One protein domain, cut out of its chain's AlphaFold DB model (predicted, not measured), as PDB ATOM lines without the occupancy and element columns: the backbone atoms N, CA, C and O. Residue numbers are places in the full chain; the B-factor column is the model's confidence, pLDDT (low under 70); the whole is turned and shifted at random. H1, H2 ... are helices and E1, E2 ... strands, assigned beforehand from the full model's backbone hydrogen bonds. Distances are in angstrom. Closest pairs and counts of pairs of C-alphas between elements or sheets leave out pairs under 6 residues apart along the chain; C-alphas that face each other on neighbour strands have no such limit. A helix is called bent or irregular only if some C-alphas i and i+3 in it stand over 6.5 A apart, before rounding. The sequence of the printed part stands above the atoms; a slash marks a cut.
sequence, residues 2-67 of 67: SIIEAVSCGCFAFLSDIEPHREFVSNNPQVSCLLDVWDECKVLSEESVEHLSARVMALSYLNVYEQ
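What this domain is: This is residues 2 to 67 of the 67 residues of an uncharacterized protein of Acinetobacter nosocomialis (UniProt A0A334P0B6). A small compact body is built on a pair of short parallel strands, E1 and E2, with the short helices H1, H2 and H3 about them. From this body a long link leads to an arm, residues 54 to 67, which holds the longest helix, H4, and sticks out into the open. The printed part has 66 residues, with four named helices and two named strands in the order H1, E1, H2, E2, H3, H4; the class is mostly helix. The whole is only just loose, close to compact, with a radius of gyration of the C-alphas of 13.4 A, and elongated, spanning 44 by 25 by 17 A.

How they stand to each other: H1, residues 2 to 8, comes nearest to E1, residues 13 to 15, at the C-alphas of Val 7 and Ala 13, 6.6 A. H2, residues 19 to 27, comes nearest to E2, residues 32 to 34, at the C-alphas of Val 25 and Ser 32, 5.5 A. E1 and E2 are parallel neighbours at 22 degrees, with N 15 and O 33 within hydrogen-bond range at 3.0 A, as are N 33 and O 13 at 3.0 A. E1, H2 and E2 form a strand-helix-strand unit, two parallel neighbour strands with a helix between them along the chain, and its crossover is right-handed. H3, residues 35 to 40, comes nearest to E1 at the C-alphas of Leu 35 and Leu 15, 5.6 A. H4, residues 54 to 65, is apart from H1, E1, H2, E2 and H3. Every O i to N i+4 pair is within hydrogen-bond range in H1, H2 and H4; in H3 it is 0 of 2, with 2 of 3 O i to N i+3 pairs within range.

Where its parts are: H1 begins at C-alpha 2, (-21.953, 34.259, -13.352), and is 9.8 A long from first to last C-alpha. E1 measures 6.2 A, H2 12.4 A, E2 7.1 A and H3 10.0 A. H3 is irregular, with C-alphas 36 and 39 at 8.5 A. H4 measures 16.7 A and ends at C-alpha 65, (1.038, 46.961, -12.242).

The domain as a whole: The two C-alphas farthest apart, of Asp 39 and Glu 66, are 44.6 A apart. The printed part has no cut. The link from H3 to H4 is long, with 13 residues; the other links are tight. The pLDDT is under 70 at residues 38 to 47.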
ATOM      1  N   SER A   2     -21.103  35.419 -13.681       89.94
ATOM      2  CA  SER A   2     -21.953  34.259 -13.352       89.94
ATOM      3  C   SER A   2     -21.411  32.891 -13.793       89.94
ATOM      4  O   SER A   2     -21.644  31.902 -13.111       89.94
ATOM      5  N   ILE A   3     -20.644  32.822 -14.891       93.75
ATOM      6  CA  ILE A   3     -19.987  31.578 -15.343       93.75
ATOM      7  C   ILE A   3     -18.963  31.089 -14.307       93.75
ATOM      8  O   ILE A   3     -18.983  29.928 -13.916       93.75
ATOM      9  N   ILE A   4     -18.094  31.989 -13.833       92.50
ATOM     10  CA  ILE A   4     -17.039  31.663 -12.862       92.50
ATOM     11  C   ILE A   4     -17.660  31.271 -11.519       92.50
ATOM     12  O   ILE A   4     -17.199  30.323 -10.893       92.50
ATOM     13  N   GLU A   5     -18.722  31.961 -11.091       90.81
ATOM     14  CA  GLU A   5     -19.463  31.619  -9.869       90.81
ATOM     15  C   GLU A   5     -20.042  30.204  -9.942       90.81
ATOM     16  O   GLU A   5     -19.796  29.398  -9.048       90.81
ATOM     17  N   ALA A   6     -20.749  29.877 -11.029       91.44
ATOM     18  CA  ALA A   6     -21.337  28.555 -11.221       91.44
ATOM     19  C   ALA A   6     -20.262  27.455 -11.197       91.44
ATOM     20  O   ALA A   6     -20.376  26.489 -10.443       91.44
ATOM     21  N   VAL A   7     -19.185  27.638 -11.961       91.06
ATOM     22  CA  VAL A   7     -18.070  26.684 -12.034       91.06
ATOM     23  C   VAL A   7     -17.347  26.533 -10.690       91.06
ATOM     24  O   VAL A   7     -17.011  25.421 -10.293       91.06
ATOM     25  N   SER A   8     -17.183  27.619  -9.928       87.44
ATOM     26  CA  SER A   8     -16.590  27.582  -8.579       87.44
ATOM     27  C   SER A   8     -17.446  26.806  -7.574       87.44
ATOM     28  O   SER A   8     -16.923  26.267  -6.603       87.44
ATOM     29  N   CYS A   9     -18.758  26.728  -7.804       87.75
ATOM     30  CA  CYS A   9     -19.684  25.915  -7.019       87.75
ATOM     31  C   CYS A   9     -19.774  24.456  -7.500       87.75
ATOM     32  O   CYS A   9     -20.613  23.707  -7.001       87.75
ATOM     33  N   GLY A  10     -18.935  24.044  -8.458       87.00
ATOM     34  CA  GLY A  10     -18.942  22.695  -9.025       87.00
ATOM     35  C   GLY A  10     -20.011  22.478 -10.097       87.00
ATOM     36  O   GLY A  10     -20.296  21.337 -10.454       87.00
ATOM     37  N   CYS A  11     -20.633  23.542 -10.616       88.88
ATOM     38  CA  CYS A  11     -21.550  23.418 -11.744       88.88
ATOM     39  C   CYS A  11     -20.781  23.321 -13.064       88.88
ATOM     40  O   CYS A  11     -19.825  24.055 -13.299       88.88
ATOM     41  N   PHE A  12     -21.265  22.476 -13.970       89.69
ATOM     42  CA  PHE A  12     -20.783  22.439 -15.345       89.69
ATOM     43  C   PHE A  12     -21.472  23.533 -16.176       89.69
ATOM     44  O   PHE A  12     -22.700  23.662 -16.139       89.69
ATOM     45  N   ALA A  13     -20.703  24.333 -16.913       91.56
ATOM     46  CA  ALA A  13     -21.214  25.475 -17.666       91.56
ATOM     47  C   ALA A  13     -21.473  25.134 -19.142       91.56
ATOM     48  O   ALA A  13     -20.548  24.854 -19.902       91.56
ATOM     49  N   PHE A  14     -22.730  25.242 -19.567       92.44
ATOM     50  CA  PHE A  14     -23.117  25.150 -20.974       92.44
ATOM     51  C   PHE A  14     -23.293  26.542 -21.562       92.44
ATOM     52  O   PHE A  14     -24.077  27.345 -21.053       92.44
ATOM     53  N   LEU A  15     -22.533  26.836 -22.611       93.94
ATOM     54  CA  LEU A  15     -22.316  28.198 -23.076       93.94
ATOM     55  C   LEU A  15     -22.681  28.355 -24.559       93.94
ATOM     56  O   LEU A  15     -22.457  27.460 -25.365       93.94
ATOM     57  N   SER A  16     -23.243  29.503 -24.943       94.81
ATOM     58  CA  SER A  16     -23.477  29.844 -26.358       94.81
ATOM     59  C   SER A  16     -22.167  30.027 -27.124       94.81
ATOM     60  O   SER A  16     -21.185  30.464 -26.526       94.81
ATOM     61  N   ASP A  17     -22.175  29.802 -28.438       94.44
ATOM     62  CA  ASP A  17     -21.010  30.008 -29.309       94.44
ATOM     63  C   ASP A  17     -20.702  31.501 -29.580       94.44
ATOM     64  O   ASP A  17     -20.929  32.053 -30.659       94.44
ATOM     65  N   ILE A  18     -20.186  32.189 -28.559       95.94
ATOM     66  CA  ILE A  18     -19.666  33.564 -28.637       95.94
ATOM     67  C   ILE A  18     -18.213  33.617 -28.165       95.94
ATOM     68  O   ILE A  18     -17.773  32.764 -27.399       95.94
ATOM     69  N   GLU A  19     -17.469  34.645 -28.576       96.31
ATOM     70  CA  GLU A  19     -16.012  34.694 -28.372       96.31
ATOM     71  C   GLU A  19     -15.562  34.496 -26.912       96.31
ATOM     72  O   GLU A  19     -14.757  33.597 -26.672       96.31
ATOM     73  N   PRO A  20     -16.127  35.196 -25.906       95.12
ATOM     74  CA  PRO A  20     -15.703  34.996 -24.518       95.12
ATOM     75  C   PRO A  20     -16.010  33.590 -23.987       95.12
ATOM     76  O   PRO A  20     -15.336  33.094 -23.090       95.12
ATOM     77  N   HIS A  21     -17.047  32.941 -24.519       95.56
ATOM     78  CA  HIS A  21     -17.403  31.577 -24.140       95.56
ATOM     79  C   HIS A  21     -16.467  30.561 -24.788       95.56
ATOM     80  O   HIS A  21     -16.033  29.638 -24.109       95.56
ATOM     81  N   ARG A  22     -16.112  30.748 -26.066       95.12
ATOM     82  CA  ARG A  22     -15.105  29.921 -26.746       95.12
ATOM     83  C   ARG A  22     -13.764  29.983 -26.029       95.12
ATOM     84  O   ARG A  22     -13.161  28.943 -25.779       95.12
ATOM     85  N   GLU A  23     -13.335  31.183 -25.646       96.19
ATOM     86  CA  GLU A  23     -12.124  31.381 -24.849       96.19
ATOM     87  C   GLU A  23     -12.217  30.635 -23.510       96.19
ATOM     88  O   GLU A  23     -11.310  29.885 -23.144       96.19
ATOM     89  N   PHE A  24     -13.339  30.785 -22.797       94.44
ATOM     90  CA  PHE A  24     -13.547  30.099 -21.526       94.44
ATOM     91  C   PHE A  24     -13.497  28.574 -21.678       94.44
ATOM     92  O   PHE A  24     -12.785  27.928 -20.915       94.44
ATOM     93  N   VAL A  25     -14.188  28.010 -22.673       92.62
ATOM     94  CA  VAL A  25     -14.200  26.564 -22.953       92.62
ATOM     95  C   VAL A  25     -12.813  26.063 -23.336       92.62
ATOM     96  O   VAL A  25     -12.388  25.032 -22.829       92.62
ATOM     97  N   SER A  26     -12.070  26.800 -24.165       92.62
ATOM     98  CA  SER A  26     -10.703  26.422 -24.547       92.62
ATOM     99  C   SER A  26      -9.760  26.346 -23.344       92.62
ATOM    100  O   SER A  26      -8.865  25.505 -23.319       92.62
ATOM    101  N   ASN A  27      -9.951  27.222 -22.356       91.69
ATOM    102  CA  ASN A  27      -9.135  27.264 -21.144       91.69
ATOM    103  C   ASN A  27      -9.650  26.329 -20.034       91.69
ATOM    104  O   ASN A  27      -8.914  26.039 -19.094       91.69
ATOM    105  N   ASN A  28     -10.912  25.894 -20.111       91.31
ATOM    106  CA  ASN A  28     -11.603  25.134 -19.065       91.31
ATOM    107  C   ASN A  28     -12.491  24.005 -19.640       91.31
ATOM    108  O   ASN A  28     -13.678  23.921 -19.281       91.31
ATOM    109  N   PRO A  29     -11.972  23.136 -20.529       89.56
ATOM    110  CA  PRO A  29     -12.779  22.118 -21.213       89.56
ATOM    111  C   PRO A  29     -13.404  21.078 -20.268       89.56
ATOM    112  O   PRO A  29     -14.375  20.414 -20.617       89.56
ATOM    113  N   GLN A  30     -12.865  20.928 -19.060       88.31
ATOM    114  CA  GLN A  30     -13.316  19.978 -18.046       88.31
ATOM    115  C   GLN A  30     -14.585  20.417 -17.294       88.31
ATOM    116  O   GLN A  30     -15.304  19.576 -16.761       88.31
ATOM    117  N   VAL A  31     -14.872  21.722 -17.253       90.19
ATOM    118  CA  VAL A  31     -16.003  22.310 -16.504       90.19
ATOM    119  C   VAL A  31     -16.960  23.096 -17.396       90.19
ATOM    120  O   VAL A  31     -17.891  23.737 -16.902       90.19
ATOM    121  N   SER A  32     -16.739  23.084 -18.711       90.75
ATOM    122  CA  SER A  32     -17.598  23.796 -19.646       90.75
ATOM    123  C   SER A  32     -17.587  23.200 -21.044       90.75
ATOM    124  O   SER A  32     -16.608  22.595 -21.471       90.75
ATOM    125  N   CYS A  33     -18.678  23.407 -21.775       93.06
ATOM    126  CA  CYS A  33     -18.729  23.146 -23.205       93.06
ATOM    127  C   CYS A  33     -19.709  24.089 -23.911       93.06
ATOM    128  O   CYS A  33     -20.516  24.780 -23.274       93.06
ATOM    129  N   LEU A  34     -19.626  24.132 -25.240       93.25
ATOM    130  CA  LEU A  34     -20.578  24.880 -26.054       93.25
ATOM    131  C   LEU A  34     -21.885  24.092 -26.201       93.25
ATOM    132  O   LEU A  34     -21.876  22.865 -26.288       93.25
ATOM    133  N   LEU A  35     -23.012  24.802 -26.249       91.25
ATOM    134  CA  LEU A  35     -24.348  24.211 -26.411       91.25
ATOM    135  C   LEU A  35     -24.451  23.331 -27.667       91.25
ATOM    136  O   LEU A  35     -25.130  22.309 -27.664       91.25
ATOM    137  N   ASP A  36     -23.740  23.720 -28.716       84.88
ATOM    138  CA  ASP A  36     -23.760  23.139 -30.053       84.88
ATOM    139  C   ASP A  36     -23.130  21.730 -30.105       84.88
ATOM    140  O   ASP A  36     -23.343  20.989 -31.061       84.88
ATOM    141  N   VAL A  37     -22.368  21.355 -29.070       75.94
ATOM    142  CA  VAL A  37     -21.642  20.077 -28.927       75.94
ATOM    143  C   VAL A  37     -22.071  19.311 -27.668       75.94
ATOM    144  O   VAL A  37     -21.327  18.482 -27.151       75.94
ATOM    145  N   TRP A  38     -23.295  19.555 -27.179       68.94
ATOM    146  CA  TRP A  38     -23.834  18.963 -25.945       68.94
ATOM    147  C   TRP A  38     -23.632  17.440 -25.832       68.94
ATOM    148  O   TRP A  38     -23.247  16.949 -24.770       68.94
ATOM    149  N   ASP A  39     -23.844  16.692 -26.920       66.62
ATOM    150  CA  ASP A  39     -23.732  15.223 -26.934       66.62
ATOM    151  C   ASP A  39     -22.292  14.709 -26.722       66.62
ATOM    152  O   ASP A  39     -22.086  13.544 -26.379       66.62
ATOM    153  N   GLU A  40     -21.287  15.573 -26.884       67.94
ATOM    154  CA  GLU A  40     -19.866  15.250 -26.714       67.94
ATOM    155  C   GLU A  40     -19.325  15.650 -25.331       67.94
ATOM    156  O   GLU A  40     -18.195  15.291 -24.977       67.94
ATOM    157  N   CYS A  41     -20.122  16.358 -24.523       66.69
ATOM    158  CA  CYS A  41     -19.690  16.872 -23.228       66.69
ATOM    159  C   CYS A  41     -19.595  15.732 -22.207       66.69
ATOM    160  O   CYS A  41     -20.543  15.389 -21.499       66.69
ATOM    161  N   LYS A  42     -18.408  15.131 -22.108       63.81
ATOM    162  CA  LYS A  42     -18.067  14.274 -20.974       63.81
ATOM    163  C   LYS A  42     -17.910  15.172 -19.756       63.81
ATOM    164  O   LYS A  42     -17.044  16.039 -19.751       63.81
ATOM    165  N   VAL A  43     -18.722  14.940 -18.724       64.75
ATOM    166  CA  VAL A  43     -18.444  15.460 -17.381       64.75
ATOM    167  C   VAL A  43     -17.113  14.848 -16.958       64.75
ATOM    168  O   VAL A  43     -17.048  13.681 -16.564       64.75
ATOM    169  N   LEU A  44     -16.033  15.590 -17.171       59.91
ATOM    170  CA  LEU A  44     -14.708  15.194 -16.734       59.91
ATOM    171  C   LEU A  44     -14.615  15.470 -15.232       59.91
ATOM    172  O   LEU A  44     -15.271  16.362 -14.700       59.91
ATOM    173  N   SER A  45     -13.881  14.591 -14.552       60.38
ATOM    174  CA  SER A  45     -13.715  14.527 -13.098       60.38
ATOM    175  C   SER A  45     -13.380  15.873 -12.458       60.38
ATOM    176  O   SER A  45     -12.867  16.747 -13.144       60.38
ATOM    177  N   GLU A  46     -13.595  15.977 -11.138       62.53
ATOM    178  CA  GLU A  46     -13.199  17.086 -10.251       62.53
ATOM    179  C   GLU A  46     -11.754  17.558 -10.499       62.53
ATOM    180  O   GLU A  46     -10.813  17.177  -9.804       62.53
ATOM    181  N   GLU A  47     -11.559  18.389 -11.514       67.25
ATOM    182  CA  GLU A  47     -10.321  19.111 -11.728       67.25
ATOM    183  C   GLU A  47     -10.431  20.458 -11.029       67.25
ATOM    184  O   GLU A  47     -11.471  21.124 -11.035       67.25
ATOM    185  N   SER A  48      -9.339  20.844 -10.380       73.62
ATOM    186  CA  SER A  48      -9.291  22.054  -9.577       73.62
ATOM    187  C   SER A  48      -9.484  23.290 -10.454       73.62
ATOM    188  O   SER A  48      -8.695  23.554 -11.356       73.62
ATOM    189  N   VAL A  49     -10.499  24.094 -10.138       85.44
ATOM    190  CA  VAL A  49     -10.735  25.426 -10.726       85.44
ATOM    191  C   VAL A  49      -9.927  26.520 -10.009       85.44
ATOM    192  O   VAL A  49     -10.273  27.699 -10.045       85.44
ATOM    193  N   GLU A  50      -8.842  26.146  -9.320       87.12
ATOM    194  CA  GLU A  50      -8.006  27.044  -8.512       87.12
ATOM    195  C   GLU A  50      -7.399  28.197  -9.324       87.12
ATOM    196  O   GLU A  50      -7.231  29.301  -8.794       87.12
ATOM    197  N   HIS A  51      -7.128  28.000 -10.617       89.31
ATOM    198  CA  HIS A  51      -6.640  29.064 -11.503       89.31
ATOM    199  C   HIS A  51      -7.678  30.170 -11.740       89.31
ATOM    200  O   HIS A  51      -7.295  31.294 -12.050       89.31
ATOM    201  N   LEU A  52      -8.969  29.892 -11.527       90.19
ATOM    202  CA  LEU A  52     -10.044  30.891 -11.554       90.19
ATOM    203  C   LEU A  52     -10.217  31.613 -10.206       90.19
ATOM    204  O   LEU A  52     -11.084  32.477 -10.071       90.19
ATOM    205  N   SER A  53      -9.421  31.273  -9.185       91.00
ATOM    206  CA  SER A  53      -9.568  31.854  -7.851       91.00
ATOM    207  C   SER A  53      -9.267  33.354  -7.824       91.00
ATOM    208  O   SER A  53      -8.396  33.872  -8.529       91.00
ATOM    209  N   ALA A  54      -9.932  34.058  -6.905       91.75
ATOM    210  CA  ALA A  54      -9.688  35.481  -6.668       91.75
ATOM    211  C   ALA A  54      -8.215  35.787  -6.350       91.75
ATOM    212  O   ALA A  54      -7.706  36.834  -6.741       91.75
ATOM    213  N   ARG A  55      -7.511  34.856  -5.687       94.56
ATOM    214  CA  ARG A  55      -6.076  34.975  -5.401       94.56
ATOM    215  C   ARG A  55      -5.251  35.012  -6.687       94.56
ATOM    216  O   ARG A  55      -4.409  35.893  -6.828       94.56
ATOM    217  N   VAL A  56      -5.481  34.076  -7.609       93.75
ATOM    218  CA  VAL A  56      -4.740  34.003  -8.881       93.75
ATOM    219  C   VAL A  56      -5.049  35.215  -9.759       93.75
ATOM    220  O   VAL A  56      -4.128  35.816 -10.318       93.75
ATOM    221  N   MET A  57      -6.313  35.646  -9.806       92.88
ATOM    222  CA  MET A  57      -6.693  36.877 -10.501       92.88
ATOM    223  C   MET A  57      -5.976  38.101  -9.917       92.88
ATOM    224  O   MET A  57      -5.375  38.867 -10.665       92.88
ATOM    225  N   ALA A  58      -5.970  38.266  -8.591       96.12
ATOM    226  CA  ALA A  58      -5.301  39.391  -7.935       96.12
ATOM    227  C   ALA A  58      -3.788  39.421  -8.208       96.12
ATOM    228  O   ALA A  58      -3.246  40.484  -8.505       96.12
ATOM    229  N   LEU A  59      -3.116  38.264  -8.166       96.75
ATOM    230  CA  LEU A  59      -1.695  38.155  -8.510       96.75
ATOM    231  C   LEU A  59      -1.432  38.515  -9.978       96.75
ATOM    232  O   LEU A  59      -0.467  39.213 -10.275       96.75
ATOM    233  N   SER A  60      -2.313  38.095 -10.888       94.19
ATOM    234  CA  SER A  60      -2.201  38.428 -12.314       94.19
ATOM    235  C   SER A  60      -2.323  39.933 -12.552       94.19
ATOM    236  O   SER A  60      -1.548  40.493 -13.321       94.19
ATOM    237  N   TYR A  61      -3.241  40.606 -11.850       96.69
ATOM    238  CA  TYR A  61      -3.343  42.066 -11.895       96.69
ATOM    239  C   TYR A  61      -2.107  42.751 -11.307       96.69
ATOM    240  O   TYR A  61      -1.607  43.696 -11.910       96.69
ATOM    241  N   LEU A  62      -1.590  42.280 -10.167       97.69
ATOM    242  CA  LEU A  62      -0.389  42.850  -9.549       97.69
ATOM    243  C   LEU A  62       0.812  42.802 -10.504       97.69
ATOM    244  O   LEU A  62       1.470  43.817 -10.698       97.69
ATOM    245  N   ASN A  63       1.012  41.673 -11.189       97.06
ATOM    246  CA  ASN A  63       2.078  41.515 -12.179       97.06
ATOM    247  C   ASN A  63       1.983  42.510 -13.347       97.06
ATOM    248  O   ASN A  63       2.996  42.788 -13.979       97.06
ATOM    249  N   VAL A  64       0.789  43.009 -13.680       96.75
ATOM    250  CA  VAL A  64       0.607  44.045 -14.711       96.75
ATOM    251  C   VAL A  64       0.951  45.429 -14.165       96.75
ATOM    252  O   VAL A  64       1.474  46.254 -14.901       96.75
ATOM    253  N   TYR A  65       0.683  45.690 -12.884       95.88
ATOM    254  CA  TYR A  65       1.038  46.961 -12.242       95.88
ATOM    255  C   TYR A  65       2.532  47.093 -11.929       95.88
ATOM    256  O   TYR A  65       3.025  48.211 -11.812       95.88
ATOM    257  N   GLU A  66       3.233  45.973 -11.753       93.00
ATOM    258  CA  GLU A  66       4.678  45.932 -11.489       93.00
ATOM    259  C   GLU A  66       5.543  45.917 -12.771       93.00
ATOM    260  O   GLU A  66       6.770  45.906 -12.666       93.00
ATOM    261  N   GLN A  67       4.922  45.923 -13.961       77.75
ATOM    262  CA  GLN A  67       5.578  46.072 -15.273       77.75
ATOM    263  C   GLN A  67       5.747  47.542 -15.665       77.75
ATOM    264  O   GLN A  67       6.817  47.862 -16.234       77.75
TER     265      GLN A  67